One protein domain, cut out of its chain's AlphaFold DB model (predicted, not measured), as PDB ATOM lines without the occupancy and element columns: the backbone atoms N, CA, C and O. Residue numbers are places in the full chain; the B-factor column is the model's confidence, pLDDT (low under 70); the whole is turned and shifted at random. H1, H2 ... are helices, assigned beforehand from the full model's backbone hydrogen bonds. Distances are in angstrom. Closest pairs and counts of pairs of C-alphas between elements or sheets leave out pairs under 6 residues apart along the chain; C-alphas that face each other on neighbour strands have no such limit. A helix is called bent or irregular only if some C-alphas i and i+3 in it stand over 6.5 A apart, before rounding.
ATOM      1  N   ASN A 325      64.768 -14.941 -37.842       91.06
ATOM      2  CA  ASN A 325      63.789 -15.573 -38.730       91.06
ATOM      3  C   ASN A 325      63.918 -17.106 -38.756       91.06
ATOM      4  O   ASN A 325      62.899 -17.788 -38.758       91.06
ATOM      5  N   ARG A 326      65.139 -17.663 -38.709       93.56
ATOM      6  CA  ARG A 326      65.333 -19.122 -38.575       93.56
ATOM      7  C   ARG A 326      64.770 -19.656 -37.261       93.56
ATOM      8  O   ARG A 326      64.107 -20.686 -37.268       93.56
ATOM      9  N   ASN A 327      64.990 -18.951 -36.153       92.69
ATOM     10  CA  ASN A 327      64.473 -19.361 -34.847       92.69
ATOM     11  C   ASN A 327      62.936 -19.291 -34.796       92.69
ATOM     12  O   ASN A 327      62.311 -20.177 -34.220       92.69
ATOM     13  N   ALA A 328      62.330 -18.283 -35.434       92.44
ATOM     14  CA  ALA A 328      60.878 -18.187 -35.586       92.44
ATOM     15  C   ALA A 328      60.318 -19.332 -36.452       92.44
ATOM     16  O   ALA A 328      59.397 -20.022 -36.022       92.44
ATOM     17  N   ALA A 329      60.922 -19.610 -37.613       93.38
ATOM     18  CA  ALA A 329      60.527 -20.730 -38.473       93.38
ATOM     19  C   ALA A 329      60.651 -22.088 -37.753       93.38
ATOM     20  O   ALA A 329      59.733 -22.901 -37.803       93.38
ATOM     21  N   ALA A 330      61.731 -22.309 -36.996       94.62
ATOM     22  CA  ALA A 330      61.922 -23.516 -36.188       94.62
ATOM     23  C   ALA A 330      60.961 -23.619 -34.983       94.62
ATOM     24  O   ALA A 330      60.733 -24.712 -34.462       94.62
ATOM     25  N   ALA A 331      60.397 -22.507 -34.503       94.81
ATOM     26  CA  ALA A 331      59.322 -22.530 -33.511       94.81
ATOM     27  C   ALA A 331      57.983 -22.928 -34.155       94.81
ATOM     28  O   ALA A 331      57.313 -23.820 -33.640       94.81
ATOM     29  N   VAL A 332      57.646 -22.347 -35.313       96.62
ATOM     30  CA  VAL A 332      56.438 -22.700 -36.082       96.62
ATOM     31  C   VAL A 332      56.465 -24.170 -36.511       96.62
ATOM     32  O   VAL A 332      55.494 -24.883 -36.279       96.62
ATOM     33  N   ALA A 333      57.590 -24.664 -37.036       94.69
ATOM     34  CA  ALA A 333      57.739 -26.065 -37.438       94.69
ATOM     35  C   ALA A 333      57.568 -27.049 -36.265       94.69
ATOM     36  O   ALA A 333      56.951 -28.099 -36.430       94.69
ATOM     37  N   ARG A 334      58.059 -26.709 -35.063       97.38
ATOM     38  CA  ARG A 334      57.843 -27.534 -33.860       97.38
ATOM     39  C   ARG A 334      56.383 -27.541 -33.414       97.38
ATOM     40  O   ARG A 334      55.877 -28.603 -33.077       97.38
ATOM     41  N   HIS A 335      55.702 -26.397 -33.462       96.38
ATOM     42  CA  HIS A 335      54.273 -26.322 -33.147       96.38
ATOM     43  C   HIS A 335      53.412 -27.083 -34.172       96.38
ATOM     44  O   HIS A 335      52.436 -27.728 -33.800       96.38
ATOM     45  N   ALA A 336      53.782 -27.046 -35.457       94.56
ATOM     46  CA  ALA A 336      53.118 -27.821 -36.504       94.56
ATOM     47  C   ALA A 336      53.257 -29.334 -36.267       94.56
ATOM     48  O   ALA A 336      52.245 -30.029 -36.258       94.56
ATOM     49  N   ARG A 337      54.476 -29.823 -35.979       95.81
ATOM     50  CA  ARG A 337      54.722 -31.235 -35.619       95.81
ATOM     51  C   ARG A 337      53.924 -31.652 -34.387       95.81
ATOM     52  O   ARG A 337      53.106 -32.552 -34.487       95.81
ATOM     53  N   GLN A 338      54.026 -30.899 -33.289       96.31
ATOM     54  CA  GLN A 338      53.265 -31.177 -32.068       96.31
ATOM     55  C   GLN A 338      51.743 -31.207 -32.316       96.31
ATOM     56  O   GLN A 338      51.036 -32.030 -31.741       96.31
ATOM     57  N   SER A 339      51.222 -30.347 -33.199       95.62
ATOM     58  CA  SER A 339      49.810 -30.391 -33.592       95.62
ATOM     59  C   SER A 339      49.455 -31.603 -34.461       95.62
ATOM     60  O   SER A 339      48.301 -32.029 -34.404       95.62
ATOM     61  N   ALA A 340      50.374 -32.122 -35.277       92.94
ATOM     62  CA  ALA A 340      50.175 -33.342 -36.057       92.94
ATOM     63  C   ALA A 340      50.212 -34.579 -35.147       92.94
ATOM     64  O   ALA A 340      49.284 -35.384 -35.184       92.94
ATOM     65  N   ASP A 341      51.186 -34.656 -34.238       94.62
ATOM     66  CA  ASP A 341      51.310 -35.718 -33.233       94.62
ATOM     67  C   ASP A 341      50.049 -35.790 -32.349       94.62
ATOM     68  O   ASP A 341      49.474 -36.859 -32.145       94.62
ATOM     69  N   CYS A 342      49.526 -34.638 -31.904       95.38
ATOM     70  CA  CYS A 342      48.258 -34.574 -31.168       95.38
ATOM     71  C   CYS A 342      47.023 -34.986 -31.991       95.38
ATOM     72  O   CYS A 342      46.015 -35.360 -31.391       95.38
ATOM     73  N   ARG A 343      47.053 -34.911 -33.330       95.25
ATOM     74  CA  ARG A 343      45.983 -35.455 -34.189       95.25
ATOM     75  C   ARG A 343      46.138 -36.966 -34.345       95.25
ATOM     76  O   ARG A 343      45.174 -37.673 -34.072       95.25
ATOM     77  N   ARG A 344      47.344 -37.453 -34.663       92.06
ATOM     78  CA  ARG A 344      47.676 -38.890 -34.751       92.06
ATOM     79  C   ARG A 344      47.272 -39.637 -33.473       92.06
ATOM     80  O   ARG A 344      46.546 -40.621 -33.540       92.06
ATOM     81  N   ALA A 345      47.613 -39.093 -32.302       93.00
ATOM     82  CA  ALA A 345      47.230 -39.663 -31.007       93.00
ATOM     83  C   ALA A 345      45.706 -39.715 -30.766       93.00
ATOM     84  O   ALA A 345      45.223 -40.629 -30.100       93.00
ATOM     85  N   ARG A 346      44.931 -38.756 -31.300       95.75
ATOM     86  CA  ARG A 346      43.458 -38.776 -31.209       95.75
ATOM     87  C   ARG A 346      42.841 -39.816 -32.135       95.75
ATOM     88  O   ARG A 346      41.936 -40.510 -31.692       95.75
ATOM     89  N   VAL A 347      43.344 -39.936 -33.366       94.62
ATOM     90  CA  VAL A 347      42.885 -40.951 -34.326       94.62
ATOM     91  C   VAL A 347      43.166 -42.348 -33.772       94.62
ATOM     92  O   VAL A 347      42.237 -43.133 -33.648       94.62
ATOM     93  N   ALA A 348      44.385 -42.617 -33.292       91.50
ATOM     94  CA  ALA A 348      44.733 -43.899 -32.672       91.50
ATOM     95  C   ALA A 348      43.827 -44.258 -31.472       91.50
ATOM     96  O   ALA A 348      43.391 -45.398 -31.334       91.50
ATOM     97  N   GLU A 349      43.494 -43.285 -30.618       95.12
ATOM     98  CA  GLU A 349      42.565 -43.485 -29.494       95.12
ATOM     99  C   GLU A 349      41.105 -43.685 -29.948       95.12
ATOM    100  O   GLU A 349      40.365 -44.447 -29.325       95.12
ATOM    101  N   GLN A 350      40.671 -43.044 -31.037       94.94
ATOM    102  CA  GLN A 350      39.357 -43.295 -31.642       94.94
ATOM    103  C   GLN A 350      39.286 -44.703 -32.248       94.94
ATOM    104  O   GLN A 350      38.324 -45.417 -31.962       94.94
ATOM    105  N   THR A 351      40.314 -45.130 -32.987       91.56
ATOM    106  CA  THR A 351      40.430 -46.482 -33.557       91.56
ATOM    107  C   THR A 351      40.435 -47.544 -32.460       91.56
ATOM    108  O   THR A 351      39.644 -48.483 -32.520       91.56
ATOM    109  N   ARG A 352      41.222 -47.354 -31.391       93.88
ATOM    110  CA  ARG A 352      41.224 -48.243 -30.215       93.88
ATOM    111  C   ARG A 352      39.824 -48.381 -29.612       93.88
ATOM    112  O   ARG A 352      39.367 -49.493 -29.377       93.88
ATOM    113  N   ARG A 353      39.106 -47.269 -29.410       94.81
ATOM    114  CA  ARG A 353      37.727 -47.291 -28.881       94.81
ATOM    115  C   ARG A 353      36.727 -47.952 -29.827       94.81
ATOM    116  O   ARG A 353      35.767 -48.538 -29.339       94.81
ATOM    117  N   ALA A 354      36.911 -47.839 -31.142       90.50
ATOM    118  CA  ALA A 354      36.088 -48.545 -32.120       90.50
ATOM    119  C   ALA A 354      36.334 -50.061 -32.038       90.50
ATOM    120  O   ALA A 354      35.375 -50.812 -31.868       90.50
ATOM    121  N   ALA A 355      37.600 -50.490 -32.019       89.50
ATOM    122  CA  ALA A 355      37.986 -51.891 -31.860       89.50
ATOM    123  C   ALA A 355      37.452 -52.508 -30.553       89.50
ATOM    124  O   ALA A 355      36.847 -53.574 -30.586       89.50
ATOM    125  N   THR A 356      37.564 -51.817 -29.409       93.06
ATOM    126  CA  THR A 356      36.992 -52.311 -28.141       93.06
ATOM    127  C   THR A 356      35.466 -52.452 -28.202       93.06
ATOM    128  O   THR A 356      34.926 -53.422 -27.684       93.06
ATOM    129  N   ARG A 357      34.740 -51.530 -28.853       94.31
ATOM    130  CA  ARG A 357      33.281 -51.687 -29.035       94.31
ATOM    131  C   ARG A 357      32.939 -52.867 -29.936       94.31
ATOM    132  O   ARG A 357      31.963 -53.553 -29.657       94.31
ATOM    133  N   PHE A 358      33.717 -53.080 -30.997       91.25
ATOM    134  CA  PHE A 358      33.541 -54.210 -31.902       91.25
ATOM    135  C   PHE A 358      33.741 -55.540 -31.163       91.25
ATOM    136  O   PHE A 358      32.851 -56.382 -31.207       91.25
ATOM    137  N   LEU A 359      34.836 -55.686 -30.408       92.00
ATOM    138  CA  LEU A 359      35.113 -56.885 -29.607       92.00
ATOM    139  C   LEU A 359      34.016 -57.145 -28.566       92.00
ATOM    140  O   LEU A 359      33.440 -58.227 -28.558       92.00
ATOM    141  N   ASN A 360      33.632 -56.133 -27.780       91.69
ATOM    142  CA  ASN A 360      32.546 -56.273 -26.804       91.69
ATOM    143  C   ASN A 360      31.211 -56.678 -27.463       91.69
ATOM    144  O   ASN A 360      30.426 -57.415 -26.872       91.69
ATOM    145  N   ARG A 361      30.928 -56.195 -28.684       93.19
ATOM    146  CA  ARG A 361      29.717 -56.574 -29.426       93.19
ATOM    147  C   ARG A 361      29.824 -57.976 -30.029       93.19
ATOM    148  O   ARG A 361      28.808 -58.656 -30.112       93.19
ATOM    149  N   ALA A 362      31.016 -58.419 -30.423       87.06
ATOM    150  CA  ALA A 362      31.258 -59.791 -30.854       87.06
ATOM    151  C   ALA A 362      31.056 -60.777 -29.688       87.06
ATOM    152  O   ALA A 362      30.338 -61.759 -29.857       87.06
ATOM    153  N   GLU A 363      31.579 -60.475 -28.496       91.00
ATOM    154  CA  GLU A 363      31.326 -61.254 -27.272       91.00
ATOM    155  C   GLU A 363      29.826 -61.333 -26.943       91.00
ATOM    156  O   GLU A 363      29.299 -62.417 -26.700       91.00
ATOM    157  N   GLU A 364      29.108 -60.206 -27.000       91.62
ATOM    158  CA  GLU A 364      27.656 -60.166 -26.782       91.62
ATOM    159  C   GLU A 364      26.889 -61.029 -27.803       91.62
ATOM    160  O   GLU A 364      25.952 -61.733 -27.432       91.62
ATOM    161  N   LEU A 365      27.312 -61.028 -29.073       86.75
ATOM    162  CA  LEU A 365      26.717 -61.856 -30.128       86.75
ATOM    163  C   LEU A 365      27.019 -63.352 -29.962       86.75
ATOM    164  O   LEU A 365      26.154 -64.164 -30.284       86.75
ATOM    165  N   VAL A 366      28.195 -63.727 -29.448       86.44
ATOM    166  CA  VAL A 366      28.514 -65.124 -29.097       86.44
ATOM    167  C   VAL A 366      27.624 -65.590 -27.942       86.44
ATOM    168  O   VAL A 366      26.992 -66.638 -28.043       86.44
ATOM    169  N   VAL A 367      27.483 -64.780 -26.889       89.31
ATOM    170  CA  VAL A 367      26.592 -65.093 -25.758       89.31
ATOM    171  C   VAL A 367      25.126 -65.175 -26.198       89.31
ATOM    172  O   VAL A 367      24.401 -66.051 -25.726       89.31
ATOM    173  N   GLU A 368      24.670 -64.307 -27.104       88.31
ATOM    174  CA  GLU A 368      23.302 -64.358 -27.634       88.31
ATOM    175  C   GLU A 368      23.072 -65.575 -28.552       88.31
ATOM    176  O   GLU A 368      22.007 -66.188 -28.474       88.31
ATOM    177  N   ALA A 369      24.065 -65.992 -29.346       82.25
ATOM    178  CA  ALA A 369      23.998 -67.224 -30.137       82.25
ATOM    179  C   ALA A 369      23.915 -68.481 -29.248       82.25
ATOM    180  O   ALA A 369      23.102 -69.369 -29.512       82.25
ATOM    181  N   ASP A 370      24.683 -68.522 -28.156       85.81
ATOM    182  CA  ASP A 370      24.655 -69.618 -27.178       85.81
ATOM    183  C   ASP A 370      23.318 -69.703 -26.416       85.81
ATOM    184  O   ASP A 370      22.893 -70.790 -26.033       85.81
ATOM    185  N   HIS A 371      22.604 -68.585 -26.239       84.94
ATOM    186  CA  HIS A 371      21.254 -68.579 -25.654       84.94
ATOM    187  C   HIS A 371      20.143 -68.995 -26.633       84.94
ATOM    188  O   HIS A 371      19.013 -69.216 -26.194       84.94
ATOM    189  N   GLN A 372      20.416 -69.064 -27.942       81.44
ATOM    190  CA  GLN A 372      19.398 -69.310 -28.972       81.44
ATOM    191  C   GLN A 372      19.396 -70.741 -29.539       81.44
ATOM    192  O   GLN A 372      18.403 -71.121 -30.160       81.44
ATOM    193  N   ASN A 373      20.443 -71.547 -29.317       60.47
ATOM    194  CA  ASN A 373      20.588 -72.858 -29.963       60.47
ATOM    195  C   ASN A 373      20.450 -74.068 -29.019       60.47
ATOM    196  O   ASN A 373      21.425 -74.569 -28.472       60.47
ATOM    197  N   ASP A 374      19.246 -74.645 -29.017       55.31
ATOM    198  CA  ASP A 374      18.972 -76.078 -28.766       55.31
ATOM    199  C   ASP A 374      19.286 -76.941 -30.029       55.31
ATOM    200  O   ASP A 374      18.670 -77.983 -30.270       55.31
ATOM    201  N   VAL A 375      20.184 -76.479 -30.916       55.78
ATOM    202  CA  VAL A 375      20.335 -76.994 -32.293       55.78
ATOM    203  C   VAL A 375      21.744 -77.534 -32.564       55.78
ATOM    204  O   VAL A 375      22.728 -76.809 -32.485       55.78
ATOM    205  N   VAL A 376      21.760 -78.821 -32.929       55.00
ATOM    206  CA  VAL A 376      22.850 -79.716 -33.378       55.00
ATOM    207  C   VAL A 376      24.174 -79.051 -33.803       55.00
ATOM    208  O   VAL A 376      24.218 -78.241 -34.729       55.00
ATOM    209  N   ASP A 377      25.279 -79.529 -33.214       61.28
ATOM    210  CA  ASP A 377      26.643 -78.975 -33.313       61.28
ATOM    211  C   ASP A 377      27.212 -78.765 -34.732       61.28
ATOM    212  O   ASP A 377      28.091 -77.927 -34.920       61.28
ATOM    213  N   GLY A 378      26.712 -79.470 -35.753       61.69
ATOM    214  CA  GLY A 378      27.278 -79.431 -37.110       61.69
ATOM    215  C   GLY A 378      27.104 -78.111 -37.878       61.69
ATOM    216  O   GLY A 378      27.834 -77.869 -38.834       61.69
ATOM    217  N   THR A 379      26.158 -77.245 -37.497       61.91
ATOM    218  CA  THR A 379      25.867 -75.988 -38.229       61.91
ATOM    219  C   THR A 379      26.428 -74.722 -37.573       61.91
ATOM    220  O   THR A 379      26.238 -73.623 -38.099       61.91
ATOM    221  N   ARG A 380      27.107 -74.847 -36.426       59.25
ATOM    222  CA  ARG A 380      27.461 -73.711 -35.558       59.25
ATOM    223  C   ARG A 380      28.465 -72.750 -36.202       59.25
ATOM    224  O   ARG A 380      28.227 -71.546 -36.206       59.25
ATOM    225  N   GLU A 381      29.538 -73.266 -36.800       62.84
ATOM    226  CA  GLU A 381      30.614 -72.443 -37.380       62.84
ATOM    227  C   GLU A 381      30.146 -71.643 -38.605       62.84
ATOM    228  O   GLU A 381      30.357 -70.432 -38.685       62.84
ATOM    229  N   LEU A 382      29.425 -72.295 -39.523       63.38
ATOM    230  CA  LEU A 382      28.891 -71.681 -40.745       63.38
ATOM    231  C   LEU A 382      27.811 -70.625 -40.453       63.38
ATOM    232  O   LEU A 382      27.745 -69.598 -41.130       63.38
ATOM    233  N   PHE A 383      26.987 -70.840 -39.420       68.75
ATOM    234  CA  PHE A 383      26.000 -69.851 -38.982       68.75
ATOM    235  C   PHE A 383      26.662 -68.632 -38.326       68.75
ATOM    236  O   PHE A 383      26.328 -67.499 -38.672       68.75
ATOM    237  N   VAL A 384      27.637 -68.846 -37.434       72.12
ATOM    238  CA  VAL A 384      28.390 -67.755 -36.793       72.12
ATOM    239  C   VAL A 384      29.156 -66.936 -37.836       72.12
ATOM    240  O   VAL A 384      29.071 -65.710 -37.805       72.12
ATOM    241  N   ALA A 385      29.815 -67.576 -38.807       67.00
ATOM    242  CA  ALA A 385      30.512 -66.886 -39.893       67.00
ATOM    243  C   ALA A 385      29.571 -65.997 -40.729       67.00
ATOM    244  O   ALA A 385      29.848 -64.810 -40.907       67.00
ATOM    245  N   ASN A 386      28.425 -66.525 -41.178       66.50
ATOM    246  CA  ASN A 386      27.466 -65.757 -41.982       66.50
ATOM    247  C   ASN A 386      26.812 -64.607 -41.196       66.50
ATOM    248  O   ASN A 386      26.687 -63.500 -41.720       66.50
ATOM    249  N   VAL A 387      26.431 -64.828 -39.931       72.56
ATOM    250  CA  VAL A 387      25.832 -63.781 -39.080       72.56
ATOM    251  C   VAL A 387      26.849 -62.693 -38.723       72.56
ATOM    252  O   VAL A 387      26.476 -61.519 -38.642       72.56
ATOM    253  N   LEU A 388      28.124 -63.048 -38.535       73.19
ATOM    254  CA  LEU A 388      29.198 -62.070 -38.359       73.19
ATOM    255  C   LEU A 388      29.446 -61.274 -39.643       73.19
ATOM    256  O   LEU A 388      29.573 -60.058 -39.548       73.19
ATOM    257  N   PHE A 389      29.460 -61.908 -40.819       66.19
ATOM    258  CA  PHE A 389      29.706 -61.235 -42.102       66.19
ATOM    259  C   PHE A 389      28.598 -60.230 -42.469       66.19
ATOM    260  O   PHE A 389      28.891 -59.069 -42.755       66.19
ATOM    261  N   GLU A 390      27.323 -60.623 -42.362       71.38
ATOM    262  CA  GLU A 390      26.174 -59.711 -42.528       71.38
ATOM    263  C   GLU A 390      26.265 -58.505 -41.578       71.38
ATOM    264  O   GLU A 390      26.130 -57.353 -41.998       71.38
ATOM    265  N   LYS A 391      26.552 -58.746 -40.292       70.25
ATOM    266  CA  LYS A 391      26.645 -57.670 -39.292       70.25
ATOM    267  C   LYS A 391      27.914 -56.824 -39.437       70.25
ATOM    268  O   LYS A 391      27.872 -55.649 -39.071       70.25
ATOM    269  N   LEU A 392      29.001 -57.362 -39.999       62.53
ATOM    270  CA  LEU A 392      30.188 -56.593 -40.384       62.53
ATOM    271  C   LEU A 392      29.836 -55.576 -41.470       62.53
ATOM    272  O   LEU A 392      30.175 -54.405 -41.331       62.53
ATOM    273  N   ASN A 393      29.117 -56.006 -42.510       60.28
ATOM    274  CA  ASN A 393      28.719 -55.138 -43.618       60.28
ATOM    275  C   ASN A 393      27.778 -54.016 -43.155       60.28
ATOM    276  O   ASN A 393      27.921 -52.884 -43.605       60.28
ATOM    277  N   VAL A 394      26.881 -54.282 -42.197       68.75
ATOM    278  CA  VAL A 394      26.060 -53.232 -41.563       68.75
ATOM    279  C   VAL A 394      26.916 -52.265 -40.729       68.75
ATOM    280  O   VAL A 394      26.732 -51.056 -40.816       68.75
ATOM    281  N   LEU A 395      27.884 -52.765 -39.953       52.75
ATOM    282  CA  LEU A 395      28.767 -51.924 -39.125       52.75
ATOM    283  C   LEU A 395      29.782 -51.095 -39.929       52.75
ATOM    284  O   LEU A 395      30.192 -50.033 -39.461       52.75
ATOM    285  N   LEU A 396      30.201 -51.577 -41.100       63.19
ATOM    286  CA  LEU A 396      31.110 -50.875 -42.010       63.19
ATOM    287  C   LEU A 396      30.358 -49.957 -42.985       63.19
ATOM    288  O   LEU A 396      30.873 -48.894 -43.313       63.19
ATOM    289  N   GLY A 397      29.136 -50.312 -43.393       56.00
ATOM    290  CA  GLY A 397      28.289 -49.489 -44.266       56.00
ATOM    291  C   GLY A 397      27.779 -48.194 -43.619       56.00
ATOM    292  O   GLY A 397      27.490 -47.237 -44.329       56.00
ATOM    293  N   ASP A 398      27.727 -48.134 -42.284       43.06
ATOM    294  CA  ASP A 398      27.409 -46.920 -41.513       43.06
ATOM    295  C   ASP A 398      28.633 -45.990 -41.296       43.06
ATOM    296  O   ASP A 398      28.521 -44.949 -40.639       43.06
ATOM    297  N   ALA A 399      29.819 -46.335 -41.814       42.62
ATOM    298  CA  ALA A 399      30.994 -45.468 -41.759       42.62
ATOM    299  C   ALA A 399      31.011 -44.502 -42.957       42.62
ATOM    300  O   ALA A 399      31.276 -44.916 -44.082       42.62
ATOM    301  N   ASP A 400      30.770 -43.207 -42.703       37.38
ATOM    302  CA  ASP A 400      30.801 -42.147 -43.724       37.38
ATOM    303  C   ASP A 400      32.038 -42.268 -44.639       37.38
ATOM    304  O   ASP A 400      33.176 -42.122 -44.187       37.38
ATOM    305  N   GLU A 401      31.805 -42.439 -45.941       39.38
ATOM    306  CA  GLU A 401      32.810 -42.632 -47.004       39.38
ATOM    307  C   GLU A 401      33.928 -41.560 -46.963       39.38
ATOM    308  O   GLU A 401      35.119 -41.851 -47.083       39.38
ATOM    309  N   SER A 402      33.554 -40.322 -46.613       40.19
ATOM    310  CA  SER A 402      34.471 -39.186 -46.412       40.19
ATOM    311  C   SER A 402      35.493 -39.344 -45.267       40.19
ATOM    312  O   SER A 402      36.520 -38.659 -45.250       40.19
ATOM    313  N   VAL A 403      35.249 -40.230 -44.296       42.38
ATOM    314  CA  VAL A 403      36.195 -40.559 -43.212       42.38
ATOM    315  C   VAL A 403      37.263 -41.539 -43.707       42.38
ATOM    316  O   VAL A 403      38.407 -41.476 -43.251       42.38
ATOM    317  N   ILE A 404      36.922 -42.396 -44.672       39.28
ATOM    318  CA  ILE A 404      37.842 -43.359 -45.289       39.28
ATOM    319  C   ILE A 404      38.764 -42.628 -46.279       39.28
ATOM    320  O   ILE A 404      39.986 -42.712 -46.152       39.28
ATOM    321  N   GLU A 405      38.214 -41.789 -47.164       35.41
ATOM    322  CA  GLU A 405      39.027 -40.983 -48.096       35.41
ATOM    323  C   GLU A 405      40.007 -40.033 -47.382       35.41
ATOM    324  O   GLU A 405      41.137 -39.840 -47.830       35.41
ATOM    325  N   THR A 406      39.623 -39.451 -46.239       38.44
ATOM    326  CA  THR A 406      40.496 -38.515 -45.500       38.44
ATOM    327  C   THR A 406      41.505 -39.182 -44.560       38.44
ATOM    328  O   THR A 406      42.357 -38.483 -44.003       38.44
ATOM    329  N   THR A 407      41.458 -40.508 -44.387       42.53
ATOM    330  CA  THR A 407      42.433 -41.259 -43.570       42.53
ATOM    331  C   THR A 407      43.520 -41.969 -44.378       42.53
ATOM    332  O   THR A 407      44.556 -42.290 -43.798       42.53
ATOM    333  N   LEU A 408      43.350 -42.143 -45.695       35.56
ATOM    334  CA  LEU A 408      44.312 -42.839 -46.565       35.56
ATOM    335  C   LEU A 408      45.335 -41.931 -47.282       35.56
ATOM    336  O   LEU A 408      46.302 -42.434 -47.842       35.56
ATOM    337  N   VAL A 409      45.194 -40.599 -47.229       36.19
ATOM    338  CA  VAL A 409      46.116 -39.644 -47.892       36.19
ATOM    339  C   VAL A 409      47.169 -39.096 -46.909       36.19
ATOM    340  O   VAL A 409      47.159 -37.910 -46.568       36.19
ATOM    341  N   ALA A 410      48.039 -39.967 -46.374       35.56
ATOM    342  CA  ALA A 410      49.065 -39.562 -45.399       35.56
ATOM    343  C   ALA A 410      50.336 -40.451 -45.326       35.56
ATOM    344  O   ALA A 410      50.654 -40.946 -44.246       35.56
ATOM    345  N   ASP A 411      51.070 -40.583 -46.436       37.09
ATOM    346  CA  ASP A 411      52.549 -40.591 -46.603       37.09
ATOM    347  C   ASP A 411      53.519 -41.260 -45.578       37.09
ATOM    348  O   ASP A 411      54.720 -41.000 -45.648       37.09
ATOM    349  N   ASP A 412      53.099 -42.096 -44.623       39.22
ATOM    350  CA  ASP A 412      54.000 -42.727 -43.633       39.22
ATOM    351  C   ASP A 412      53.789 -44.259 -43.527       39.22
ATOM    352  O   ASP A 412      52.898 -44.728 -42.821       39.22
ATOM    353  N   ASP A 413      54.676 -45.009 -44.196       50.16
ATOM    354  CA  ASP A 413      55.145 -46.388 -43.923       50.16
ATOM    355  C   ASP A 413      54.347 -47.232 -42.883       50.16
ATOM    356  O   ASP A 413      54.540 -47.067 -41.665       50.16
ATOM    357  N   PRO A 414      53.516 -48.203 -43.328       44.53
ATOM    358  CA  PRO A 414      52.660 -49.002 -42.449       44.53
ATOM    359  C   PRO A 414      53.419 -49.989 -41.542       44.53
ATOM    360  O   PRO A 414      52.857 -50.436 -40.536       44.53
ATOM    361  N   LEU A 415      54.693 -50.307 -41.808       36.78
ATOM    362  CA  LEU A 415      55.455 -51.268 -40.992       36.78
ATOM    363  C   LEU A 415      55.716 -50.753 -39.565       36.78
ATOM    364  O   LEU A 415      55.812 -51.540 -38.619       36.78
ATOM    365  N   LYS A 416      55.741 -49.427 -39.366       44.12
ATOM    366  CA  LYS A 416      55.890 -48.817 -38.030       44.12
ATOM    367  C   LYS A 416      54.666 -49.006 -37.128       44.12
ATOM    368  O   LYS A 416      54.800 -48.906 -35.908       44.12
ATOM    369  N   LEU A 417      53.489 -49.278 -37.695       37.47
ATOM    370  CA  LEU A 417      52.255 -49.510 -36.933       37.47
ATOM    371  C   LEU A 417      52.215 -50.911 -36.309       37.47
ATOM    372  O   LEU A 417      51.758 -51.051 -35.176       37.47
ATOM    373  N   LEU A 418      52.762 -51.918 -36.998       37.22
ATOM    374  CA  LEU A 418      52.888 -53.285 -36.478       37.22
ATOM    375  C   LEU A 418      53.913 -53.381 -35.338       37.22
ATOM    376  O   LEU A 418      53.642 -54.027 -34.330       37.22
ATOM    377  N   MET A 419      55.047 -52.673 -35.430       41.53
ATOM    378  CA  MET A 419      56.020 -52.625 -34.326       41.53
ATOM    379  C   MET A 419      55.422 -52.062 -33.025       41.53
ATOM    380  O   MET A 419      55.701 -52.586 -31.954       41.53
TER     381      MET A 419
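This is residues 325 to 419 of the 574 residues of an uncharacterized protein of Setosphaeria turcica (strain 28A) (UniProt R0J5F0). One long helix, H1, makes the length of a rod; H2 folds back loosely from its end, slanting away, and residues 398 to 419, with short H3 and H4, form a loose tail. The 95 printed residues hold four named helices, H1 to H4 in order: all helix. The whole is extended, radius of gyration of the C-alphas 21.3 A, spanning 76 by 22 by 22 A.

H1, residues 325 to 370, and H2, residues 377 to 397, are close but not clearly touching; their closest C-alphas, of Ala 369 and Val 384, are 8.0 A apart. They run opposite ways at 35.3 degrees, only just a steep tilt. H3, residues 401 to 405, and H4, residues 415 to 419, are apart from each other and from H1 and H2. Every O i to N i+4 pair is within hydrogen-bond range in H3 and H4, 41 of 42 in H1, 15 of 17 in H2.

H1 begins at C-alpha 325 (63.789, -15.573, -38.730) and measures 67.7 A. H2 measures 31.5 A and is irregular: C-alphas 378 and 381 are 7.7 A apart. H3 measures 6.5 A; H4, 6.8 A, ends at C-alpha 419 (56.020, -52.625, -34.326).

The printed part has no cut and no long link. Residues 392 to 419 are under pLDDT 70.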